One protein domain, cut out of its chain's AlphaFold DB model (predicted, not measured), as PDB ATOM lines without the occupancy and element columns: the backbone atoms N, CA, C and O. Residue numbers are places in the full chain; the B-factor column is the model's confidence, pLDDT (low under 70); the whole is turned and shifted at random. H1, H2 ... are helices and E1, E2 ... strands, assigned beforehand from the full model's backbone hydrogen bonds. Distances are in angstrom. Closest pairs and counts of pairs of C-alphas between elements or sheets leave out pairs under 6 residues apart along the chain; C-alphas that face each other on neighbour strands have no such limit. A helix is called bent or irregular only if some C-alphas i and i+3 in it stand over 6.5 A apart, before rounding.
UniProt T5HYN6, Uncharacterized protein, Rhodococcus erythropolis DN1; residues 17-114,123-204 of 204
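This is residues 17 to 114 and 123 to 204 of the 204 residues of an uncharacterized protein of Rhodococcus erythropolis DN1 (UniProt T5HYN6). A twisted sheet of six strands forms the core, with the long helices H1 and H7 packed together over one face and H6 covering E5 and E6 on the other, three layers in all. The short helices H3, H4 and H5 gather near the E3 edge, while residues 202 to 203 pair antiparallel with residues 152 to 153 of E6 at the other edge; H8 only grazes the sheet, and H9, which is not on the sheet, touches H7. The printed part has 180 residues, with nine named helices and six named strands in the order E1 H1 H2 E2 E3 H3 H4 H5 E4 E5 H6 E6 H7 H8 H9. The sheet is mixed, in the order E3 E2 E1 E4 E5 E6, and the class is mixed, helices and strands. The whole is compact, with a radius of gyration of the C-alphas of 15.2 A, and its spans are 42 by 39 by 29 A.

In the sheet, E1, residues 17 to 22, is antiparallel to E4, residues 104 to 110, with N 19 and O 108 2.7 A apart. E2, residues 57 to 63, is parallel to E1, with N 20 and O 60 at 2.9 A. E3, residues 66 to 70, an edge strand, makes an antiparallel hairpin with E2, with N 61 and O 69 at 2.8 A. E5, residues 126 to 132, is antiparallel to E4, with N 107 and O 128 at 2.8 A. E6, residues 151 to 155, the other edge strand, is parallel to E5, with N 131 and O 153 at 2.8 A. H1, residues 32 to 49, is on the sheet at a height of 9.6 A, over E2 and E4. H6, residues 136 to 147, is on the opposite face at a height of 8.8 A, over E5 and E6. E1, H1, H2 and E2, and E5, H6 and E6, are strand-helix-strand units, two parallel neighbour strands with helices between, and both crossovers are right-handed; H2 is residues 53 to 56. H7, residues 160 to 175, touches H1 at a steep tilt of 42 degrees, the same way, with the C-alphas of Ala 39 and Arg 164 closest at 3.9 A. H1 also touches H4, residues 76 to 80, at Ala 44 and Leu 79, whose C-alphas are closest at 5.6 A, and H5, residues 82 to 86, at Thr 41 and Pro 82, closest at 5.9 A. H3, residues 71 to 74, is on the same face as H6. H7 touches H8, residues 183 to 187, at Val 174 and Thr 183, closest C-alphas 6.5 A, and H9, residues 190 to 195, at Val 166 and Leu 195, 7.4 A. Every O i to N i+4 pair is within hydrogen-bond range in H5, H7, H8 and H9; the count is 12 of 14 in H1, 6 of 8 in H6 and 0 of 1 in H4, where 2 of 2 O i to N i+3 pairs are, while H2 and H3 are too short for an i+4 pair.

E1 begins at C-alpha 17, (19.768, 42.123, 40.368), and is 15.8 A long. E2, E4 and E5 measure 20.0 A, 19.4 A and 19.6 A. H1 is 25.7 A long, with a kink of 33 degrees near residue 39, and is only just irregular, with C-alphas 35 and 38 6.6 A apart. H6 is irregular, with C-alphas 138 and 141 7.6 A apart. H7 is 21.4 A long, and H9 ends at C-alpha 195, (3.374, 29.997, 47.638).

The two C-alphas farthest apart, of Ser 92 and Ser 179, are 43.8 A apart. Residues 115 to 122 are not printed, and C-alphas 114 and 123 are 11.3 A apart across the cut. The link from H5 to E4, residues 87 to 103, is long. Mean pLDDT of the printed part is 79.1; 36 residues are under 70, among them 89 to 104 and 197 to 204.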
ATOM      1  N   ARG A  17      20.576  40.908  40.393       87.50
ATOM      2  CA  ARG A  17      19.768  42.123  40.368       87.50
ATOM      3  C   ARG A  17      18.283  41.799  40.296       87.50
ATOM      4  O   ARG A  17      17.803  41.224  39.319       87.50
ATOM      5  N   LEU A  18      17.533  42.252  41.294       90.62
ATOM      6  CA  LEU A  18      16.073  42.269  41.265       90.62
ATOM      7  C   LEU A  18      15.588  43.662  40.876       90.62
ATOM      8  O   LEU A  18      15.855  44.652  41.558       90.62
ATOM      9  N   VAL A  19      14.844  43.734  39.781       90.12
ATOM     10  CA  VAL A  19      14.218  44.952  39.285       90.12
ATOM     11  C   VAL A  19      12.711  44.865  39.520       90.12
ATOM     12  O   VAL A  19      12.029  44.030  38.932       90.12
ATOM     13  N   ILE A  20      12.167  45.756  40.345       89.88
ATOM     14  CA  ILE A  20      10.716  45.920  40.504       89.88
ATOM     15  C   ILE A  20      10.280  47.056  39.575       89.88
ATOM     16  O   ILE A  20      10.607  48.225  39.799       89.88
ATOM     17  N   ALA A  21       9.576  46.705  38.500       87.56
ATOM     18  CA  ALA A  21       9.122  47.623  37.465       87.56
ATOM     19  C   ALA A  21       7.648  47.991  37.640       87.56
ATOM     20  O   ALA A  21       6.739  47.231  37.299       87.56
ATOM     21  N   LEU A  22       7.431  49.196  38.164       85.19
ATOM     22  CA  LEU A  22       6.123  49.767  38.465       85.19
ATOM     23  C   LEU A  22       5.545  50.520  37.254       85.19
ATOM     24  O   LEU A  22       6.301  51.070  36.438       85.19
ATOM     25  N   PRO A  23       4.211  50.644  37.147       79.12
ATOM     26  CA  PRO A  23       3.591  51.446  36.100       79.12
ATOM     27  C   PRO A  23       3.928  52.933  36.236       79.12
ATOM     28  O   PRO A  23       4.043  53.477  37.337       79.12
ATOM     29  N   ALA A  24       3.999  53.628  35.097       74.69
ATOM     30  CA  ALA A  24       4.254  55.071  35.049       74.69
ATOM     31  C   ALA A  24       3.217  55.889  35.841       74.69
ATOM     32  O   ALA A  24       3.556  56.893  36.470       74.69
ATOM     33  N   THR A  25       1.963  55.443  35.822       71.06
ATOM     34  CA  THR A  25       0.835  56.058  36.519       71.06
ATOM     35  C   THR A  25       0.138  54.992  37.345       71.06
ATOM     36  O   THR A  25      -0.650  54.219  36.810       71.06
ATOM     37  N   ASP A  26       0.463  54.933  38.629       72.12
ATOM     38  CA  ASP A  26      -0.109  53.949  39.538       72.12
ATOM     39  C   ASP A  26      -0.012  54.479  40.968       72.12
ATOM     40  O   ASP A  26       1.067  54.500  41.558       72.12
ATOM     41  N   PHE A  27      -1.133  55.013  41.453       66.88
ATOM     42  CA  PHE A  27      -1.263  55.648  42.759       66.88
ATOM     43  C   PHE A  27      -2.680  55.416  43.288       66.88
ATOM     44  O   PHE A  27      -3.648  55.627  42.556       66.88
ATOM     45  N   GLY A  28      -2.799  55.046  44.564       68.06
ATOM     46  CA  GLY A  28      -4.078  54.854  45.251       68.06
ATOM     47  C   GLY A  28      -4.233  53.464  45.883       68.06
ATOM     48  O   GLY A  28      -3.316  52.650  45.792       68.06
ATOM     49  N   PRO A  29      -5.382  53.197  46.529       66.06
ATOM     50  CA  PRO A  29      -5.660  51.913  47.163       66.06
ATOM     51  C   PRO A  29      -5.699  50.777  46.133       66.06
ATOM     52  O   PRO A  29      -6.370  50.907  45.108       66.06
ATOM     53  N   GLY A  30      -5.003  49.675  46.401       71.88
ATOM     54  CA  GLY A  30      -4.876  48.535  45.489       71.88
ATOM     55  C   GLY A  30      -3.967  48.798  44.283       71.88
ATOM     56  O   GLY A  30      -4.037  48.067  43.292       71.88
ATOM     57  N   SER A  31      -3.145  49.850  44.345       81.81
ATOM     58  CA  SER A  31      -2.122  50.145  43.337       81.81
ATOM     59  C   SER A  31      -0.974  49.139  43.396       81.81
ATOM     60  O   SER A  31      -0.647  48.605  44.458       81.81
ATOM     61  N   ALA A  32      -0.293  48.932  42.272       83.00
ATOM     62  CA  ALA A  32       0.931  48.132  42.239       83.00
ATOM     63  C   ALA A  32       2.011  48.664  43.195       83.00
ATOM     64  O   ALA A  32       2.768  47.894  43.778       83.00
ATOM     65  N   SER A  33       2.048  49.977  43.406       85.62
ATOM     66  CA  SER A  33       2.953  50.658  44.331       85.62
ATOM     67  C   SER A  33       2.655  50.306  45.791       85.62
ATOM     68  O   SER A  33       3.582  50.085  46.569       85.62
ATOM     69  N   GLU A  34       1.376  50.202  46.164       85.31
ATOM     70  CA  GLU A  34       0.969  49.754  47.500       85.31
ATOM     71  C   GLU A  34       1.332  48.283  47.722       85.31
ATOM     72  O   GLU A  34       1.946  47.955  48.737       85.31
ATOM     73  N   VAL A  35       1.047  47.410  46.749       85.81
ATOM     74  CA  VAL A  35       1.420  45.986  46.815       85.81
ATOM     75  C   VAL A  35       2.941  45.816  46.903       85.81
ATOM     76  O   VAL A  35       3.437  45.024  47.704       85.81
ATOM     77  N   ALA A  36       3.697  46.612  46.143       88.62
ATOM     78  CA  ALA A  36       5.156  46.612  46.173       88.62
ATOM     79  C   ALA A  36       5.741  47.088  47.509       88.62
ATOM     80  O   ALA A  36       6.829  46.651  47.882       88.62
ATOM     81  N   SER A  37       5.039  47.951  48.251       89.50
ATOM     82  CA  SER A  37       5.585  48.613  49.442       89.50
ATOM     83  C   SER A  37       6.077  47.647  50.519       89.50
ATOM     84  O   SER A  37       7.176  47.829  51.047       89.50
ATOM     85  N   ALA A  38       5.329  46.578  50.798       90.00
ATOM     86  CA  ALA A  38       5.710  45.587  51.801       90.00
ATOM     87  C   ALA A  38       6.959  44.799  51.382       90.00
ATOM     88  O   ALA A  38       7.832  44.530  52.210       90.00
ATOM     89  N   ALA A  39       7.078  44.465  50.096       92.00
ATOM     90  CA  ALA A  39       8.243  43.766  49.570       92.00
ATOM     91  C   ALA A  39       9.484  44.663  49.535       92.00
ATOM     92  O   ALA A  39      10.554  44.231  49.953       92.00
ATOM     93  N   VAL A  40       9.345  45.919  49.098       92.75
ATOM     94  CA  VAL A  40      10.458  46.882  49.082       92.75
ATOM     95  C   VAL A  40      10.923  47.191  50.500       92.75
ATOM     96  O   VAL A  40      12.124  47.212  50.736       92.75
ATOM     97  N   THR A  41      10.000  47.361  51.449       93.19
ATOM     98  CA  THR A  41      10.341  47.569  52.866       93.19
ATOM     99  C   THR A  41      11.106  46.374  53.423       93.19
ATOM    100  O   THR A  41      12.170  46.543  54.003       93.19
ATOM    101  N   TYR A  42      10.628  45.155  53.169       94.56
ATOM    102  CA  TYR A  42      11.332  43.950  53.599       94.56
ATOM    103  C   TYR A  42      12.742  43.843  52.998       94.56
ATOM    104  O   TYR A  42      13.700  43.584  53.722       94.56
ATOM    105  N   LEU A  43      12.891  44.062  51.687       94.00
ATOM    106  CA  LEU A  43      14.193  43.997  51.016       94.00
ATOM    107  C   LEU A  43      15.144  45.093  51.516       94.00
ATOM    108  O   LEU A  43      16.326  44.828  51.716       94.00
ATOM    109  N   ALA A  44      14.621  46.295  51.763       92.56
ATOM    110  CA  ALA A  44      15.356  47.393  52.376       92.56
ATOM    111  C   ALA A  44      15.871  47.023  53.768       92.56
ATOM    112  O   ALA A  44      17.057  47.188  54.044       92.56
ATOM    113  N   ASP A  45      15.002  46.483  54.623       93.38
ATOM    114  CA  ASP A  45      15.370  46.058  55.972       93.38
ATOM    115  C   ASP A  45      16.438  44.961  55.940       93.38
ATOM    116  O   ASP A  45      17.379  45.000  56.732       93.38
ATOM    117  N   ARG A  46      16.340  44.005  55.005       94.44
ATOM    118  CA  ARG A  46      17.349  42.948  54.835       94.44
ATOM    119  C   ARG A  46      18.696  43.504  54.380       94.44
ATOM    120  O   ARG A  46      19.691  43.189  55.022       94.44
ATOM    121  N   LEU A  47      18.715  44.358  53.357       92.00
ATOM    122  CA  LEU A  47      19.931  45.029  52.879       92.00
ATOM    123  C   LEU A  47      20.594  45.868  53.982       92.00
ATOM    124  O   LEU A  47      21.804  45.824  54.154       92.00
ATOM    125  N   MET A  48      19.811  46.610  54.772       90.56
ATOM    126  CA  MET A  48      20.348  47.419  55.875       90.56
ATOM    127  C   MET A  48      20.850  46.577  57.057       90.56
ATOM    128  O   MET A  48      21.728  47.024  57.794       90.56
ATOM    129  N   ALA A  49      20.260  45.401  57.286       92.62
ATOM    130  CA  ALA A  49      20.621  44.520  58.394       92.62
ATOM    131  C   ALA A  49      21.844  43.643  58.094       92.62
ATOM    132  O   ALA A  49      22.517  43.221  59.036       92.62
ATOM    133  N   ASP A  50      22.116  43.360  56.820       91.62
ATOM    134  CA  ASP A  50      23.175  42.451  56.391       91.62
ATOM    135  C   ASP A  50      24.028  43.079  55.276       91.62
ATOM    136  O   ASP A  50      23.701  42.946  54.097       91.62
ATOM    137  N   PRO A  51      25.132  43.764  55.631       84.56
ATOM    138  CA  PRO A  51      25.988  44.442  54.659       84.56
ATOM    139  C   PRO A  51      26.605  43.512  53.609       84.56
ATOM    140  O   PRO A  51      26.959  43.976  52.534       84.56
ATOM    141  N   GLN A  52      26.723  42.206  53.889       86.06
ATOM    142  CA  GLN A  52      27.265  41.243  52.920       86.06
ATOM    143  C   GLN A  52      26.333  41.045  51.718       86.06
ATOM    144  O   GLN A  52      26.773  40.617  50.656       86.06
ATOM    145  N   LEU A  53      25.047  41.387  51.858       88.56
ATOM    146  CA  LEU A  53      24.108  41.359  50.741       88.56
ATOM    147  C   LEU A  53      24.420  42.412  49.675       88.56
ATOM    148  O   LEU A  53      23.972  42.227  48.550       88.56
ATOM    149  N   GLU A  54      25.150  43.490  49.981       85.62
ATOM    150  CA  GLU A  54      25.470  44.523  48.982       85.62
ATOM    151  C   GLU A  54      26.322  43.970  47.828       85.62
ATOM    152  O   GLU A  54      26.145  44.396  46.686       85.62
ATOM    153  N   ASP A  55      27.159  42.967  48.110       85.12
ATOM    154  CA  ASP A  55      28.025  42.315  47.122       85.12
ATOM    155  C   ASP A  55      27.285  41.225  46.324       85.12
ATOM    156  O   ASP A  55      27.666  40.885  45.208       85.12
ATOM    157  N   LEU A  56      26.200  40.672  46.878       87.81
ATOM    158  CA  LEU A  56      25.456  39.550  46.287       87.81
ATOM    159  C   LEU A  56      24.160  39.987  45.596       87.81
ATOM    160  O   LEU A  56      23.661  39.299  44.701       87.81
ATOM    161  N   PHE A  57      23.583  41.110  46.021       89.62
ATOM    162  CA  PHE A  57      22.228  41.506  45.679       89.62
ATOM    163  C   PHE A  57      22.089  43.002  45.414       89.62
ATOM    164  O   PHE A  57      22.348  43.851  46.264       89.62
ATOM    165  N   ALA A  58      21.542  43.321  44.243       90.25
ATOM    166  CA  ALA A  58      21.167  44.679  43.883       90.25
ATOM    167  C   ALA A  58      19.649  44.808  43.712       90.25
ATOM    168  O   ALA A  58      19.030  44.098  42.917       90.25
ATOM    169  N   LEU A  59      19.048  45.779  44.400       91.88
ATOM    170  CA  LEU A  59      17.652  46.162  44.214       91.88
ATOM    171  C   LEU A  59      17.568  47.380  43.297       91.88
ATOM    172  O   LEU A  59      18.165  48.425  43.555       91.88
ATOM    173  N   THR A  60      16.769  47.277  42.243       91.25
ATOM    174  CA  THR A  60      16.436  48.403  41.370       91.25
ATOM    175  C   THR A  60      14.931  48.595  41.330       91.25
ATOM    176  O   THR A  60      14.172  47.663  41.084       91.25
ATOM    177  N   LEU A  61      14.486  49.827  41.534       89.88
ATOM    178  CA  LEU A  61      13.094  50.212  41.382       89.88
ATOM    179  C   LEU A  61      12.977  51.073  40.130       89.88
ATOM    180  O   LEU A  61      13.701  52.059  39.958       89.88
ATOM    181  N   THR A  62      12.045  50.715  39.255       87.62
ATOM    182  CA  THR A  62      11.740  51.508  38.064       87.62
ATOM    183  C   THR A  62      10.268  51.878  38.031       87.62
ATOM    184  O   THR A  62       9.416  51.174  38.569       87.62
ATOM    185  N   ARG A  63       9.969  53.012  37.403       82.81
ATOM    186  CA  ARG A  63       8.617  53.496  37.152       82.81
ATOM    187  C   ARG A  63       8.498  53.871  35.680       82.81
ATOM    188  O   ARG A  63       9.062  54.870  35.227       82.81
ATOM    189  N   GLY A  64       7.790  53.047  34.909       76.31
ATOM    190  CA  GLY A  64       7.831  53.114  33.449       76.31
ATOM    191  C   GLY A  64       9.254  52.870  32.934       76.31
ATOM    192  O   GLY A  64       9.816  51.804  33.141       76.31
ATOM    193  N   THR A  65       9.848  53.858  32.263       75.38
ATOM    194  CA  THR A  65      11.242  53.801  31.773       75.38
ATOM    195  C   THR A  65      12.255  54.419  32.730       75.38
ATOM    196  O   THR A  65      13.454  54.390  32.458       75.38
ATOM    197  N   TYR A  66      11.794  55.006  33.834       82.00
ATOM    198  CA  TYR A  66      12.639  55.774  34.737       82.00
ATOM    199  C   TYR A  66      13.116  54.903  35.891       82.00
ATOM    200  O   TYR A  66      12.306  54.289  36.579       82.00
ATOM    201  N   CYS A  67      14.426  54.883  36.138       85.62
ATOM    202  CA  CYS A  67      14.966  54.365  37.388       85.62
ATOM    203  C   CYS A  67      14.661  55.369  38.506       85.62
ATOM    204  O   CYS A  67      15.012  56.544  38.383       85.62
ATOM    205  N   ILE A  68      13.971  54.923  39.558       88.81
ATOM    206  CA  ILE A  68      13.653  55.753  40.732       88.81
ATOM    207  C   ILE A  68      14.587  55.466  41.911       88.81
ATOM    208  O   ILE A  68      14.706  56.317  42.799       88.81
ATOM    209  N   PHE A  69      15.228  54.292  41.903       90.00
ATOM    210  CA  PHE A  69      16.230  53.870  42.872       90.00
ATOM    211  C   PHE A  69      17.065  52.698  42.329       90.00
ATOM    212  O   PHE A  69      16.514  51.764  41.747       90.00
ATOM    213  N   ASP A  70      18.372  52.720  42.572       89.31
ATOM    214  CA  ASP A  70      19.309  51.622  42.317       89.31
ATOM    215  C   ASP A  70      20.270  51.486  43.505       89.31
ATOM    216  O   ASP A  70      21.081  52.381  43.747       89.31
ATOM    217  N   SER A  71      20.203  50.373  44.244       90.25
ATOM    218  CA  SER A  71      20.995  50.182  45.469       90.25
ATOM    219  C   SER A  71      22.500  50.269  45.232       90.25
ATOM    220  O   SER A  71      23.208  50.792  46.087       90.25
ATOM    221  N   ALA A  72      22.970  49.854  44.053       86.25
ATOM    222  CA  ALA A  72      24.383  49.913  43.688       86.25
ATOM    223  C   ALA A  72      24.880  51.346  43.407       86.25
ATOM    224  O   ALA A  72      26.083  51.588  43.374       86.25
ATOM    225  N   ARG A  73      23.975  52.304  43.155       85.94
ATOM    226  CA  ARG A  73      24.319  53.692  42.783       85.94
ATOM    227  C   ARG A  73      23.938  54.711  43.846       85.94
ATOM    228  O   ARG A  73      24.699  55.637  44.110       85.94
ATOM    229  N   ASP A  74      22.753  54.556  44.419       86.06
ATOM    230  CA  ASP A  74      22.144  55.531  45.323       86.06
ATOM    231  C   ASP A  74      22.484  55.255  46.797       86.06
ATOM    232  O   ASP A  74      22.311  56.130  47.652       86.06
ATOM    233  N   GLY A  75      22.980  54.048  47.093       83.44
ATOM    234  CA  GLY A  75      23.290  53.580  48.439       83.44
ATOM    235  C   GLY A  75      22.049  53.290  49.292       83.44
ATOM    236  O   GLY A  75      20.938  53.767  49.044       83.44
ATOM    237  N   LEU A  76      22.236  52.514  50.362       85.81
ATOM    238  CA  LEU A  76      21.121  52.025  51.185       85.81
ATOM    239  C   LEU A  76      20.429  53.110  52.026       85.81
ATOM    240  O   LEU A  76      19.319  52.908  52.509       85.81
ATOM    241  N   VAL A  77      21.034  54.292  52.193       84.31
ATOM    242  CA  VAL A  77      20.429  55.389  52.975       84.31
ATOM    243  C   VAL A  77      19.096  55.841  52.373       84.31
ATOM    244  O   VAL A  77      18.180  56.190  53.118       84.31
ATOM    245  N   ALA A  78      18.963  55.793  51.045       81.62
ATOM    246  CA  ALA A  78      17.721  56.146  50.368       81.62
ATOM    247  C   ALA A  78      16.569  55.171  50.686       81.62
ATOM    248  O   ALA A  78      15.411  55.573  50.607       81.62
ATOM    249  N   LEU A  79      16.868  53.938  51.117       83.62
ATOM    250  CA  LEU A  79      15.881  52.915  51.478       83.62
ATOM    251  C   LEU A  79      15.286  53.078  52.885       83.62
ATOM    252  O   LEU A  79      14.405  52.312  53.257       83.62
ATOM    253  N   ARG A  80      15.712  54.080  53.667       85.75
ATOM    254  CA  ARG A  80      15.130  54.357  54.997       85.75
ATOM    255  C   ARG A  80      13.671  54.805  54.949       85.75
ATOM    256  O   ARG A  80      12.992  54.747  55.970       85.75
ATOM    257  N   ASP A  81      13.211  55.272  53.790       86.38
ATOM    258  CA  ASP A  81      11.813  55.620  53.545       86.38
ATOM    259  C   ASP A  81      11.346  55.063  52.183       86.38
ATOM    260  O   ASP A  81      11.287  55.788  51.180       86.38
ATOM    261  N   PRO A  82      11.036  53.751  52.122       84.56
ATOM    262  CA  PRO A  82      10.601  53.077  50.900       84.56
ATOM    263  C   PRO A  82       9.339  53.691  50.290       84.56
ATOM    264  O   PRO A  82       9.208  53.744  49.068       84.56
ATOM    265  N   TYR A  83       8.420  54.187  51.121       83.25
ATOM    266  CA  TYR A  83       7.172  54.791  50.662       83.25
ATOM    267  C   TYR A  83       7.436  56.060  49.855       83.25
ATOM    268  O   TYR A  83       6.953  56.180  48.730       83.25
ATOM    269  N   SER A  84       8.286  56.956  50.366       85.19
ATOM    270  CA  SER A  84       8.674  58.165  49.632       85.19
ATOM    271  C   SER A  84       9.383  57.859  48.311       85.19
ATOM    272  O   SER A  84       9.227  58.614  47.349       85.19
ATOM    273  N   LEU A  85      10.155  56.767  48.226       84.69
ATOM    274  CA  LEU A  85      10.755  56.325  46.961       84.69
ATOM    275  C   LEU A  85       9.687  55.882  45.964       84.69
ATOM    276  O   LEU A  85       9.722  56.299  44.806       84.69
ATOM    277  N   LEU A  86       8.734  55.070  46.417       83.75
ATOM    278  CA  LEU A  86       7.654  54.561  45.582       83.75
ATOM    279  C   LEU A  86       6.734  55.688  45.110       83.75
ATOM    280  O   LEU A  86       6.311  55.667  43.960       83.75
ATOM    281  N   GLU A  87       6.487  56.719  45.914       82.00
ATOM    282  CA  GLU A  87       5.670  57.868  45.506       82.00
ATOM    283  C   GLU A  87       6.350  58.807  44.492       82.00
ATOM    284  O   GLU A  87       5.685  59.677  43.911       82.00
ATOM    285  N   ARG A  88       7.654  58.639  44.211       78.19
ATOM    286  CA  ARG A  88       8.349  59.465  43.213       78.19
ATOM    287  C   ARG A  88       7.696  59.305  41.845       78.19
ATOM    288  O   ARG A  88       7.695  58.236  41.232       78.19
ATOM    289  N   ARG A  89       7.168  60.415  41.333       65.06
ATOM    290  CA  ARG A  89       6.614  60.482  39.981       65.06
ATOM    291  C   ARG A  89       7.737  60.422  38.955       65.06
ATOM    292  O   ARG A  89       8.740  61.119  39.088       65.06
ATOM    293  N   ALA A  90       7.516  59.652  37.892       60.66
ATOM    294  CA  ALA A  90       8.291  59.805  36.672       60.66
ATOM    295  C   ALA A  90       8.162  61.259  36.193       60.66
ATOM    296  O   ALA A  90       7.047  61.786  36.099       60.66
ATOM    297  N   ALA A  91       9.289  61.921  35.915       52.88
ATOM    298  CA  ALA A  91       9.260  63.199  35.214       52.88
ATOM    299  C   ALA A  91       8.476  62.986  33.915       52.88
ATOM    300  O   ALA A  91       8.712  62.002  33.220       52.88
ATOM    301  N   SER A  92       7.502  63.852  33.633       46.38
ATOM    302  CA  SER A  92       6.555  63.710  32.526       46.38
ATOM    303  C   SER A  92       7.274  63.550  31.179       46.38
ATOM    304  O   SER A  92       7.590  64.529  30.508       46.38
ATOM    305  N   GLY A  93       7.540  62.311  30.792       40.88
ATOM    306  CA  GLY A  93       8.131  61.908  29.527       40.88
ATOM    307  C   GLY A  93       7.653  60.494  29.227       40.88
ATOM    308  O   GLY A  93       7.512  59.680  30.136       40.88
ATOM    309  N   GLY A  94       7.261  60.276  27.971       43.97
ATOM    310  CA  GLY A  94       6.370  59.201  27.528       43.97
ATOM    311  C   GLY A  94       6.612  57.861  28.216       43.97
ATOM    312  O   GLY A  94       7.670  57.256  28.061       43.97
ATOM    313  N   GLY A  95       5.612  57.407  28.975       38.75
ATOM    314  CA  GLY A  95       5.646  56.099  29.610       38.75
ATOM    315  C   GLY A  95       5.808  55.009  28.554       38.75
ATOM    316  O   GLY A  95       5.069  54.982  27.569       38.75
ATOM    317  N   SER A  96       6.766  54.104  28.760       43.00
ATOM    318  CA  SER A  96       6.782  52.845  28.019       43.00
ATOM    319  C   SER A  96       5.486  52.104  28.331       43.00
ATOM    320  O   SER A  96       5.218  51.740  29.478       43.00
ATOM    321  N   GLY A  97       4.658  51.942  27.300       48.84
ATOM    322  CA  GLY A  97       3.300  51.405  27.374       48.84
ATOM    323  C   GLY A  97       3.221  49.898  27.600       48.84
ATOM    324  O   GLY A  97       2.212  49.288  27.268       48.84
ATOM    325  N   VAL A  98       4.270  49.282  28.145       52.72
ATOM    326  CA  VAL A  98       4.351  47.830  28.320       52.72
ATOM    327  C   VAL A  98       3.267  47.315  29.281       52.72
ATOM    328  O   VAL A  98       2.697  46.258  29.030       52.72
ATOM    329  N   LEU A  99       2.896  48.111  30.293       56.25
ATOM    330  CA  LEU A  99       1.756  47.857  31.190       56.25
ATOM    331  C   LEU A  99       0.628  48.896  31.053       56.25
ATOM    332  O   LEU A  99      -0.250  48.975  31.909       56.25
ATOM    333  N   ALA A 100       0.643  49.734  30.009       56.72
ATOM    334  CA  ALA A 100      -0.397  50.748  29.839       56.72
ATOM    335  C   ALA A 100      -1.759  50.066  29.641       56.72
ATOM    336  O   ALA A 100      -1.986  49.419  28.621       56.72
ATOM    337  N   GLY A 101      -2.649  50.222  30.626       57.22
ATOM    338  CA  GLY A 101      -3.985  49.620  30.634       57.22
ATOM    339  C   GLY A 101      -4.188  48.483  31.640       57.22
ATOM    340  O   GLY A 101      -5.321  48.033  31.779       57.22
ATOM    341  N   TYR A 102      -3.151  48.054  32.369       64.75
ATOM    342  CA  TYR A 102      -3.254  46.981  33.364       64.75
ATOM    343  C   TYR A 102      -2.858  47.472  34.761       64.75
ATOM    344  O   TYR A 102      -1.864  48.184  34.908       64.75
ATOM    345  N   ASN A 103      -3.616  47.076  35.789       66.44
ATOM    346  CA  ASN A 103      -3.200  47.259  37.179       66.44
ATOM    347  C   ASN A 103      -2.268  46.096  37.548       66.44
ATOM    348  O   ASN A 103      -2.701  44.952  37.636       66.44
ATOM    349  N   GLY A 104      -0.969  46.351  37.657       61.88
ATOM    350  CA  GLY A 104       0.032  45.305  37.847       61.88
ATOM    351  C   GLY A 104       1.450  45.843  37.742       61.88
ATOM    352  O   GLY A 104       1.659  47.019  37.463       61.88
ATOM    353  N   PHE A 105       2.435  44.990  37.964       73.19
ATOM    354  CA  PHE A 105       3.850  45.327  37.857       73.19
ATOM    355  C   PHE A 105       4.644  44.110  37.388       73.19
ATOM    356  O   PHE A 105       4.155  42.981  37.380       73.19
ATOM    357  N   VAL A 106       5.877  44.341  36.955       74.62
ATOM    358  CA  VAL A 106       6.783  43.269  36.536       74.62
ATOM    359  C   VAL A 106       7.915  43.174  37.548       74.62
ATOM    360  O   VAL A 106       8.527  44.185  37.888       74.62
ATOM    361  N   LEU A 107       8.199  41.966  38.027       74.81
ATOM    362  CA  LEU A 107       9.473  41.657  38.661       74.81
ATOM    363  C   LEU A 107      10.399  41.085  37.592       74.81
ATOM    364  O   LEU A 107      10.232  39.959  37.122       74.81
ATOM    365  N   ASP A 108      11.376  41.888  37.215       74.19
ATOM    366  CA  ASP A 108      12.470  41.509  36.337       74.19
ATOM    367  C   ASP A 108      13.605  40.992  37.227       74.19
ATOM    368  O   ASP A 108      14.196  41.751  37.994       74.19
ATOM    369  N   VAL A 109      13.946  39.711  37.128       63.22
ATOM    370  CA  VAL A 109      15.154  39.175  37.757       63.22
ATOM    371  C   VAL A 109      16.244  39.082  36.700       63.22
ATOM    372  O   VAL A 109      16.110  38.395  35.683       63.22
ATOM    373  N   ARG A 110      17.340  39.795  36.942       67.38
ATOM    374  CA  ARG A 110      18.527  39.801  36.094       67.38
ATOM    375  C   ARG A 110      19.660  39.161  36.871       67.38
ATOM    376  O   ARG A 110      20.174  39.738  37.823       67.38
ATOM    377  N   CYS A 111      20.040  37.967  36.451       55.94
ATOM    378  CA  CYS A 111      21.286  37.364  36.891       55.94
ATOM    379  C   CYS A 111      22.347  37.680  35.847       55.94
ATOM    380  O   CYS A 111      22.124  37.438  34.660       55.94
ATOM    381  N   SER A 112      23.489  38.197  36.290       46.47
ATOM    382  CA  SER A 112      24.716  38.052  35.519       46.47
ATOM    383  C   SER A 112      25.158  36.610  35.748       46.47
ATOM    384  O   SER A 112      25.613  36.269  36.833       46.47
ATOM    385  N   ILE A 113      24.849  35.702  34.820       44.88
ATOM    386  CA  ILE A 113      25.396  34.344  34.894       44.88
ATOM    387  C   ILE A 113      26.573  34.302  33.937       44.88
ATOM    388  O   ILE A 113      26.393  34.369  32.721       44.88
ATOM    389  N   ASP A 114      27.757  34.149  34.518       40.28
ATOM    390  CA  ASP A 114      29.043  33.934  33.859       40.28
ATOM    391  C   ASP A 114      29.217  32.471  33.391       40.28
ATOM    392  O   ASP A 114      30.305  31.898  33.401       40.28
ATOM    393  N   ASP A 123      21.542  38.221  27.655       49.31
ATOM    394  CA  ASP A 123      20.437  38.791  28.446       49.31
ATOM    395  C   ASP A 123      19.339  37.730  28.670       49.31
ATOM    396  O   ASP A 123      18.242  37.815  28.110       49.31
ATOM    397  N   SER A 124      19.581  36.696  29.484       63.19
ATOM    398  CA  SER A 124      18.505  35.778  29.905       63.19
ATOM    399  C   SER A 124      17.665  36.390  31.038       63.19
ATOM    400  O   SER A 124      17.487  35.794  32.100       63.19
ATOM    401  N   VAL A 125      17.132  37.599  30.818       73.94
ATOM    402  CA  VAL A 125      16.243  38.282  31.771       73.94
ATOM    403  C   VAL A 125      15.036  37.391  32.045       73.94
ATOM    404  O   VAL A 125      14.245  37.116  31.144       73.94
ATOM    405  N   GLN A 126      14.895  36.950  33.293       84.38
ATOM    406  CA  GLN A 126      13.750  36.166  33.727       84.38
ATOM    407  C   GLN A 126      12.692  37.104  34.286       84.38
ATOM    408  O   GLN A 126      12.994  37.976  35.101       84.38
ATOM    409  N   ARG A 127      11.446  36.945  33.844       86.00
ATOM    410  CA  ARG A 127      10.383  37.903  34.160       86.00
ATOM    411  C   ARG A 127       9.210  37.223  34.839       86.00
ATOM    412  O   ARG A 127       8.580  36.339  34.257       86.00
ATOM    413  N   LEU A 128       8.890  37.683  36.040       87.50
ATOM    414  CA  LEU A 128       7.650  37.367  36.733       87.50
ATOM    415  C   LEU A 128       6.697  38.554  36.579       87.50
ATOM    416  O   LEU A 128       6.894  39.613  37.168       87.50
ATOM    417  N   LEU A 129       5.654  38.383  35.775       87.00
ATOM    418  CA  LEU A 129       4.591  39.372  35.634       87.00
ATOM    419  C   LEU A 129       3.574  39.199  36.765       87.00
ATOM    420  O   LEU A 129       3.009  38.119  36.915       87.00
ATOM    421  N   TRP A 130       3.307  40.264  37.517       88.12
ATOM    422  CA  TRP A 130       2.328  40.291  38.600       88.12
ATOM    423  C   TRP A 130       1.149  41.190  38.223       88.12
ATOM    424  O   TRP A 130       1.269  42.414  38.190       88.12
ATOM    425  N   LEU A 131      -0.003  40.599  37.918       85.62
ATOM    426  CA  LEU A 131      -1.229  41.334  37.603       85.62
ATOM    427  C   LEU A 131      -2.128  41.391  38.840       85.62
ATOM    428  O   LEU A 131      -2.315  40.377  39.508       85.62
ATOM    429  N   ILE A 132      -2.683  42.568  39.134       84.50
ATOM    430  CA  ILE A 132      -3.467  42.845  40.340       84.50
ATOM    431  C   ILE A 132      -4.922  43.157  39.982       84.50
ATOM    432  O   ILE A 132      -5.208  43.925  39.062       84.50
ATOM    433  N   GLY A 133      -5.846  42.629  40.781       79.69
ATOM    434  CA  GLY A 133      -7.251  43.028  40.787       79.69
ATOM    435  C   GLY A 133      -8.188  42.092  40.027       79.69
ATOM    436  O   GLY A 133      -7.789  41.100  39.423       79.69
ATOM    437  N   GLU A 134      -9.478  42.419  40.083       71.31
ATOM    438  CA  GLU A 134     -10.579  41.535  39.673       71.31
ATOM    439  C   GLU A 134     -10.545  41.162  38.178       71.31
ATOM    440  O   GLU A 134     -10.884  40.040  37.812       71.31
ATOM    441  N   HIS A 135     -10.051  42.064  37.323       71.38
ATOM    442  CA  HIS A 135      -9.957  41.873  35.867       71.38
ATOM    443  C   HIS A 135      -8.562  41.450  35.379       71.38
ATOM    444  O   HIS A 135      -8.293  41.440  34.177       71.38
ATOM    445  N   ALA A 136      -7.650  41.101  36.290       76.88
ATOM    446  CA  ALA A 136      -6.284  40.719  35.935       76.88
ATOM    447  C   ALA A 136      -6.227  39.466  35.038       76.88
ATOM    448  O   ALA A 136      -5.363  39.376  34.164       76.88
ATOM    449  N   SER A 137      -7.172  38.533  35.194       78.75
ATOM    450  CA  SER A 137      -7.250  37.316  34.373       78.75
ATOM    451  C   SER A 137      -7.537  37.603  32.896       78.75
ATOM    452  O   SER A 137      -6.988  36.925  32.030       78.75
ATOM    453  N   ASP A 138      -8.345  38.621  32.590       78.06
ATOM    454  CA  ASP A 138      -8.731  38.957  31.210       78.06
ATOM    455  C   ASP A 138      -7.545  39.528  30.415       78.06
ATOM    456  O   ASP A 138      -7.414  39.319  29.210       78.06
ATOM    457  N   ALA A 139      -6.646  40.222  31.115       74.00
ATOM    458  CA  ALA A 139      -5.434  40.821  30.572       74.00
ATOM    459  C   ALA A 139      -4.266  39.835  30.407       74.00
ATOM    460  O   ALA A 139      -3.298  40.133  29.700       74.00
ATOM    461  N   GLN A 140      -4.332  38.678  31.074       79.94
ATOM    462  CA  GLN A 140      -3.200  37.776  31.266       79.94
ATOM    463  C   GLN A 140      -2.489  37.366  29.965       79.94
ATOM    464  O   GLN A 140      -1.267  37.524  29.912       79.94
ATOM    465  N   PRO A 141      -3.174  36.865  28.915       78.88
ATOM    466  CA  PRO A 141      -2.478  36.329  27.746       78.88
ATOM    467  C   PRO A 141      -1.742  37.414  26.953       78.88
ATOM    468  O   PRO A 141      -0.603  37.218  26.533       78.88
ATOM    469  N   GLU A 142      -2.378  38.575  26.774       81.50
ATOM    470  CA  GLU A 142      -1.801  39.708  26.046       81.50
ATOM    471  C   GLU A 142      -0.621  40.309  26.818       81.50
ATOM    472  O   GLU A 142       0.442  40.553  26.242       81.50
ATOM    473  N   ALA A 143      -0.783  40.508  28.130       79.56
ATOM    474  CA  ALA A 143       0.250  41.087  28.976       79.56
ATOM    475  C   ALA A 143       1.478  40.170  29.080       79.56
ATOM    476  O   ALA A 143       2.595  40.647  28.894       79.56
ATOM    477  N   HIS A 144       1.278  38.862  29.295       84.06
ATOM    478  CA  HIS A 144       2.352  37.865  29.356       84.06
ATOM    479  C   HIS A 144       3.212  37.880  28.085       84.06
ATOM    480  O   HIS A 144       4.438  37.961  28.165       84.06
ATOM    481  N   GLN A 145       2.576  37.869  26.906       82.88
ATOM    482  CA  GLN A 145       3.281  37.913  25.623       82.88
ATOM    483  C   GLN A 145       3.990  39.248  25.396       82.88
ATOM    484  O   GLN A 145       5.136  39.265  24.955       82.88
ATOM    485  N   ARG A 146       3.340  40.373  25.720       82.12
ATOM    486  CA  ARG A 146       3.906  41.714  25.519       82.12
ATOM    487  C   ARG A 146       5.173  41.939  26.341       82.12
ATOM    488  O   ARG A 146       6.093  42.594  25.859       82.12
ATOM    489  N   VAL A 147       5.214  41.424  27.570       76.69
ATOM    490  CA  VAL A 147       6.387  41.552  28.447       76.69
ATOM    491  C   VAL A 147       7.382  40.408  28.264       76.69
ATOM    492  O   VAL A 147       8.441  40.449  28.879       76.69
ATOM    493  N   CYS A 148       7.068  39.397  27.449       83.06
ATOM    494  CA  CYS A 148       7.795  38.128  27.378       83.06
ATOM    495  C   CYS A 148       8.046  37.548  28.782       83.06
ATOM    496  O   CYS A 148       9.195  37.340  29.176       83.06
ATOM    497  N   ALA A 149       6.978  37.393  29.571       81.56
ATOM    498  CA  ALA A 149       7.082  36.856  30.924       81.56
ATOM    499  C   ALA A 149       7.518  35.387  30.888       81.56
ATOM    500  O   ALA A 149       7.015  34.615  30.083       81.56
ATOM    501  N   THR A 150       8.404  34.990  31.800       84.75
ATOM    502  CA  THR A 150       8.665  33.572  32.093       84.75
ATOM    503  C   THR A 150       7.507  32.978  32.887       84.75
ATOM    504  O   THR A 150       7.186  31.807  32.761       84.75
ATOM    505  N   ARG A 151       6.898  33.782  33.761       85.62
ATOM    506  CA  ARG A 151       5.775  33.356  34.592       85.62
ATOM    507  C   ARG A 151       4.839  34.524  34.842       85.62
ATOM    508  O   ARG A 151       5.288  35.656  35.016       85.62
ATOM    509  N   THR A 152       3.538  34.269  34.884       85.62
ATOM    510  CA  THR A 152       2.535  35.281  35.245       85.62
ATOM    511  C   THR A 152       1.725  34.854  36.453       85.62
ATOM    512  O   THR A 152       1.311  33.702  36.552       85.62
ATOM    513  N   VAL A 153       1.491  35.808  37.348       87.00
ATOM    514  CA  VAL A 153       0.741  35.682  38.592       87.00
ATOM    515  C   VAL A 153      -0.462  36.615  38.557       87.00
ATOM    516  O   VAL A 153      -0.317  37.792  38.231       87.00
ATOM    517  N   ILE A 154      -1.632  36.084  38.919       84.81
ATOM    518  CA  ILE A 154      -2.884  36.840  39.040       84.81
ATOM    519  C   ILE A 154      -3.274  36.993  40.509       84.81
ATOM    520  O   ILE A 154      -3.847  36.078  41.103       84.81
ATOM    521  N   ASP A 155      -3.013  38.164  41.078       85.75
ATOM    522  CA  ASP A 155      -3.372  38.528  42.446       85.75
ATOM    523  C   ASP A 155      -4.634  39.388  42.491       85.75
ATOM    524  O   ASP A 155      -4.599  40.617  42.501       85.75
ATOM    525  N   GLN A 156      -5.783  38.719  42.557       81.12
ATOM    526  CA  GLN A 156      -7.080  39.391  42.677       81.12
ATOM    527  C   GLN A 156      -7.232  40.156  43.999       81.12
ATOM    528  O   GLN A 156      -8.017  41.098  44.067       81.12
ATOM    529  N   SER A 157      -6.493  39.753  45.037       79.00
ATOM    530  CA  SER A 157      -6.555  40.362  46.367       79.00
ATOM    531  C   SER A 157      -5.682  41.608  46.501       79.00
ATOM    532  O   SER A 157      -5.951  42.438  47.368       79.00
ATOM    533  N   GLY A 158      -4.651  41.738  45.657       79.00
ATOM    534  CA  GLY A 158      -3.633  42.779  45.779       79.00
ATOM    535  C   GLY A 158      -2.938  42.734  47.136       79.00
ATOM    536  O   GLY A 158      -2.784  43.770  47.775       79.00
ATOM    537  N   SER A 159      -2.583  41.541  47.622       83.75
ATOM    538  CA  SER A 159      -2.028  41.369  48.965       83.75
ATOM    539  C   SER A 159      -0.542  41.756  48.998       83.75
ATOM    540  O   SER A 159       0.281  41.057  48.396       83.75
ATOM    541  N   PRO A 160      -0.143  42.801  49.752       84.12
ATOM    542  CA  PRO A 160       1.267  43.194  49.852       84.12
ATOM    543  C   PRO A 160       2.148  42.097  50.475       84.12
ATOM    544  O   PRO A 160       3.324  41.947  50.137       84.12
ATOM    545  N   ASP A 161       1.575  41.290  51.371       88.19
ATOM    546  CA  ASP A 161       2.291  40.223  52.076       88.19
ATOM    547  C   ASP A 161       2.718  39.079  51.157       88.19
ATOM    548  O   ASP A 161       3.743  38.429  51.407       88.19
ATOM    549  N   LEU A 162       1.960  38.823  50.090       87.94
ATOM    550  CA  LEU A 162       2.267  37.730  49.180       87.94
ATOM    551  C   LEU A 162       3.515  38.043  48.358       87.94
ATOM    552  O   LEU A 162       4.439  37.229  48.306       87.94
ATOM    553  N   LEU A 163       3.593  39.254  47.802       89.19
ATOM    554  CA  LEU A 163       4.786  39.713  47.104       89.19
ATOM    555  C   LEU A 163       6.006  39.719  48.031       89.19
ATOM    556  O   LEU A 163       7.077  39.252  47.647       89.19
ATOM    557  N   ARG A 164       5.839  40.198  49.271       92.62
ATOM    558  CA  ARG A 164       6.903  40.148  50.281       92.62
ATOM    559  C   ARG A 164       7.416  38.723  50.478       92.62
ATOM    560  O   ARG A 164       8.624  38.514  50.501       92.62
ATOM    561  N   THR A 165       6.515  37.751  50.594       92.38
ATOM    562  CA  THR A 165       6.867  36.334  50.779       92.38
ATOM    563  C   THR A 165       7.635  35.782  49.577       92.38
ATOM    564  O   THR A 165       8.620  35.067  49.753       92.38
ATOM    565  N   VAL A 166       7.239  36.153  48.357       91.19
ATOM    566  CA  VAL A 166       7.946  35.775  47.122       91.19
ATOM    567  C   VAL A 166       9.353  36.377  47.079       91.19
ATOM    568  O   VAL A 166      10.307  35.657  46.791       91.19
ATOM    569  N   CYS A 167       9.508  37.658  47.422       92.75
ATOM    570  CA  CYS A 167      10.815  38.318  47.487       92.75
ATOM    571  C   CYS A 167      11.717  37.739  48.590       92.75
ATOM    572  O   CYS A 167      12.914  37.586  48.369       92.75
ATOM    573  N   ALA A 168      11.156  37.385  49.749       93.25
ATOM    574  CA  ALA A 168      11.888  36.717  50.826       93.25
ATOM    575  C   ALA A 168      12.417  35.353  50.377       93.25
ATOM    576  O   ALA A 168      13.608  35.086  50.478       93.25
ATOM    577  N   HIS A 169      11.553  34.527  49.779       92.69
ATOM    578  CA  HIS A 169      11.973  33.238  49.242       92.69
ATOM    579  C   HIS A 169      13.028  33.398  48.139       92.69
ATOM    580  O   HIS A 169      13.958  32.600  48.066       92.69
ATOM    581  N   PHE A 170      12.899  34.397  47.261       91.50
ATOM    582  CA  PHE A 170      13.914  34.683  46.247       91.50
ATOM    583  C   PHE A 170      15.277  34.977  46.885       91.50
ATOM    584  O   PHE A 170      16.268  34.354  46.514       91.50
ATOM    585  N   LEU A 171      15.314  35.869  47.878       91.94
ATOM    586  CA  LEU A 171      16.541  36.210  48.594       91.94
ATOM    587  C   LEU A 171      17.162  34.967  49.253       91.94
ATOM    588  O   LEU A 171      18.338  34.687  49.058       91.94
ATOM    589  N   ASP A 172      16.360  34.176  49.962       91.50
ATOM    590  CA  ASP A 172      16.862  33.027  50.720       91.50
ATOM    591  C   ASP A 172      17.343  31.872  49.829       91.50
ATOM    592  O   ASP A 172      18.248  31.142  50.216       91.50
ATOM    593  N   THR A 173      16.741  31.683  48.648       88.31
ATOM    594  CA  THR A 173      16.998  30.493  47.810       88.31
ATOM    595  C   THR A 173      17.813  30.756  46.557       88.31
ATOM    596  O   THR A 173      18.423  29.827  46.050       88.31
ATOM    597  N   VAL A 174      17.797  31.974  46.018       87.00
ATOM    598  CA  VAL A 174      18.529  32.306  44.784       87.00
ATOM    599  C   VAL A 174      19.753  33.159  45.086       87.00
ATOM    600  O   VAL A 174      20.762  33.017  44.410       87.00
ATOM    601  N   VAL A 175      19.663  34.049  46.077       87.38
ATOM    602  CA  VAL A 175      20.760  34.967  46.413       87.38
ATOM    603  C   VAL A 175      21.675  34.382  47.481       87.38
ATOM    604  O   VAL A 175      22.887  34.440  47.335       87.38
ATOM    605  N   LEU A 176      21.103  33.855  48.565       87.69
ATOM    606  CA  LEU A 176      21.864  33.438  49.747       87.69
ATOM    607  C   LEU A 176      22.280  31.961  49.745       87.69
ATOM    608  O   LEU A 176      23.135  31.573  50.541       87.69
ATOM    609  N   ASP A 177      21.668  31.131  48.904       84.62
ATOM    610  CA  ASP A 177      22.025  29.719  48.775       84.62
ATOM    611  C   ASP A 177      22.973  29.534  47.586       84.62
ATOM    612  O   ASP A 177      22.537  29.503  46.435       84.62
ATOM    613  N   ASP A 178      24.266  29.362  47.867       72.31
ATOM    614  CA  ASP A 178      25.303  29.103  46.854       72.31
ATOM    615  C   ASP A 178      25.031  27.831  46.024       72.31
ATOM    616  O   ASP A 178      25.560  27.663  44.925       72.31
ATOM    617  N   SER A 179      24.224  26.899  46.545       75.50
ATOM    618  CA  SER A 179      23.772  25.688  45.840       75.50
ATOM    619  C   SER A 179      22.337  25.803  45.315       75.50
ATOM    620  O   SER A 179      21.755  24.815  44.851       75.50
ATOM    621  N   GLY A 180      21.765  27.001  45.412       65.75
ATOM    622  CA  GLY A 180      20.384  27.312  45.116       65.75
ATOM    623  C   GLY A 180      20.016  27.136  43.642       65.75
ATOM    624  O   GLY A 180      20.870  27.033  42.754       65.75
ATOM    625  N   PRO A 181      18.712  27.055  43.327       75.50
ATOM    626  CA  PRO A 181      18.264  27.023  41.945       75.50
ATOM    627  C   PRO A 181      18.674  28.298  41.199       75.50
ATOM    628  O   PRO A 181      18.566  29.405  41.717       75.50
ATOM    629  N   THR A 182      19.008  28.155  39.913       83.25
ATOM    630  CA  THR A 182      19.044  29.315  39.012       83.25
ATOM    631  C   THR A 182      17.685  30.015  39.017       83.25
ATOM    632  O   THR A 182      16.652  29.370  39.210       83.25
ATOM    633  N   THR A 183      17.642  31.312  38.721       81.81
ATOM    634  CA  THR A 183      16.385  32.077  38.672       81.81
ATOM    635  C   THR A 183      15.307  31.422  37.810       81.81
ATOM    636  O   THR A 183      14.137  31.401  38.187       81.81
ATOM    637  N   GLN A 184      15.685  30.825  36.675       82.25
ATOM    638  CA  GLN A 184      14.749  30.079  35.835       82.25
ATOM    639  C   GLN A 184      14.167  28.863  36.575       82.25
ATOM    640  O   GLN A 184      12.953  28.668  36.584       82.25
ATOM    641  N   LYS A 185      15.016  28.063  37.235       84.12
ATOM    642  CA  LYS A 185      14.574  26.912  38.036       84.12
ATOM    643  C   LYS A 185      13.732  27.344  39.234       84.12
ATOM    644  O   LYS A 185      12.772  26.658  39.567       84.12
ATOM    645  N   TRP A 186      14.057  28.474  39.859       87.44
ATOM    646  CA  TRP A 186      13.266  29.051  40.942       87.44
ATOM    647  C   TRP A 186      11.863  29.437  40.461       87.44
ATOM    648  O   TRP A 186      10.872  29.022  41.068       87.44
ATOM    649  N   LEU A 187      11.769  30.136  39.324       84.94
ATOM    650  CA  LEU A 187      10.494  30.514  38.715       84.94
ATOM    651  C   LEU A 187       9.643  29.312  38.312       84.94
ATOM    652  O   LEU A 187       8.426  29.411  38.364       84.94
ATOM    653  N   GLN A 188      10.255  28.187  37.956       84.19
ATOM    654  CA  GLN A 188       9.561  26.940  37.606       84.19
ATOM    655  C   GLN A 188       9.378  25.997  38.809       84.19
ATOM    656  O   GLN A 188       8.893  24.876  38.664       84.19
ATOM    657  N   SER A 189       9.795  26.410  40.010       85.81
ATOM    658  CA  SER A 189       9.811  25.524  41.171       85.81
ATOM    659  C   SER A 189       8.410  25.264  41.725       85.81
ATOM    660  O   SER A 189       7.558  26.155  41.817       85.81
ATOM    661  N   THR A 190       8.197  24.035  42.199       84.50
ATOM    662  CA  THR A 190       6.961  23.639  42.888       84.50
ATOM    663  C   THR A 190       6.743  24.430  44.177       84.50
ATOM    664  O   THR A 190       5.598  24.677  44.546       84.50
ATOM    665  N   VAL A 191       7.816  24.853  44.856       85.88
ATOM    666  CA  VAL A 191       7.728  25.651  46.089       85.88
ATOM    667  C   VAL A 191       7.152  27.031  45.790       85.88
ATOM    668  O   VAL A 191       6.193  27.440  46.442       85.88
ATOM    669  N   LEU A 192       7.644  27.707  44.744       85.12
ATOM    670  CA  LEU A 192       7.050  28.967  44.301       85.12
ATOM    671  C   LEU A 192       5.589  28.758  43.878       85.12
ATOM    672  O   LEU A 192       4.722  29.523  44.281       85.12
ATOM    673  N   SER A 193       5.275  27.676  43.160       85.31
ATOM    674  CA  SER A 193       3.884  27.343  42.814       85.31
ATOM    675  C   SER A 193       2.984  27.160  44.037       85.31
ATOM    676  O   SER A 193       1.838  27.595  44.004       85.31
ATOM    677  N   GLN A 194       3.495  26.568  45.119       85.31
ATOM    678  CA  GLN A 194       2.768  26.414  46.380       85.31
ATOM    679  C   GLN A 194       2.530  27.753  47.077       85.31
ATOM    680  O   GLN A 194       1.410  28.004  47.523       85.31
ATOM    681  N   LEU A 195       3.535  28.633  47.118       84.38
ATOM    682  CA  LEU A 195       3.374  29.997  47.638       84.38
ATOM    683  C   LEU A 195       2.293  30.763  46.869       84.38
ATOM    684  O   LEU A 195       1.562  31.556  47.452       84.38
ATOM    685  N   LEU A 196       2.154  30.477  45.575       82.25
ATOM    686  CA  LEU A 196       1.212  31.146  44.690       82.25
ATOM    687  C   LEU A 196      -0.178  30.475  44.618       82.25
ATOM    688  O   LEU A 196      -1.019  30.909  43.837       82.25
ATOM    689  N   THR A 197      -0.460  29.442  45.422       65.69
ATOM    690  CA  THR A 197      -1.719  28.655  45.355       65.69
ATOM    691  C   THR A 197      -3.005  29.454  45.586       65.69
ATOM    692  O   THR A 197      -4.081  28.975  45.235       65.69
ATOM    693  N   GLY A 198      -2.919  30.666  46.139       56.06
ATOM    694  CA  GLY A 198      -4.057  31.573  46.325       56.06
ATOM    695  C   GLY A 198      -4.431  32.425  45.104       56.06
ATOM    696  O   GLY A 198      -5.255  33.325  45.247       56.06
ATOM    697  N   LEU A 199      -3.815  32.200  43.938       61.62
ATOM    698  CA  LEU A 199      -3.869  33.114  42.788       61.62
ATOM    699  C   LEU A 199      -4.713  32.570  41.626       61.62
ATOM    700  O   LEU A 199      -4.793  31.363  41.404       61.62
ATOM    701  N   GLY A 200      -5.357  33.482  40.885       49.22
ATOM    702  CA  GLY A 200      -6.453  33.178  39.947       49.22
ATOM    703  C   GLY A 200      -6.064  32.370  38.703       49.22
ATOM    704  O   GLY A 200      -6.928  31.775  38.063       49.22
ATOM    705  N   SER A 201      -4.777  32.328  38.371       58.62
ATOM    706  CA  SER A 201      -4.170  31.450  37.367       58.62
ATOM    707  C   SER A 201      -2.659  31.690  37.352       58.62
ATOM    708  O   SER A 201      -2.177  32.766  37.717       58.62
ATOM    709  N   ILE A 202      -1.904  30.688  36.904       59.19
ATOM    710  CA  ILE A 202      -0.470  30.801  36.644       59.19
ATOM    711  C   ILE A 202      -0.238  30.334  35.211       59.19
ATOM    712  O   ILE A 202      -0.672  29.242  34.849       59.19
ATOM    713  N   VAL A 203       0.409  31.170  34.402       60.09
ATOM    714  CA  VAL A 203       0.896  30.790  33.068       60.09
ATOM    715  C   VAL A 203       2.414  30.732  33.147       60.09
ATOM    716  O   VAL A 203       3.033  31.692  33.619       60.09
ATOM    717  N   GLU A 204       2.960  29.589  32.743       58.97
ATOM    718  CA  GLU A 204       4.391  29.287  32.596       58.97
ATOM    719  C   GLU A 204       4.784  29.284  31.116       58.97
ATOM    720  O   GLU A 204       3.902  28.974  30.278       58.97
TER     721      GLU A 204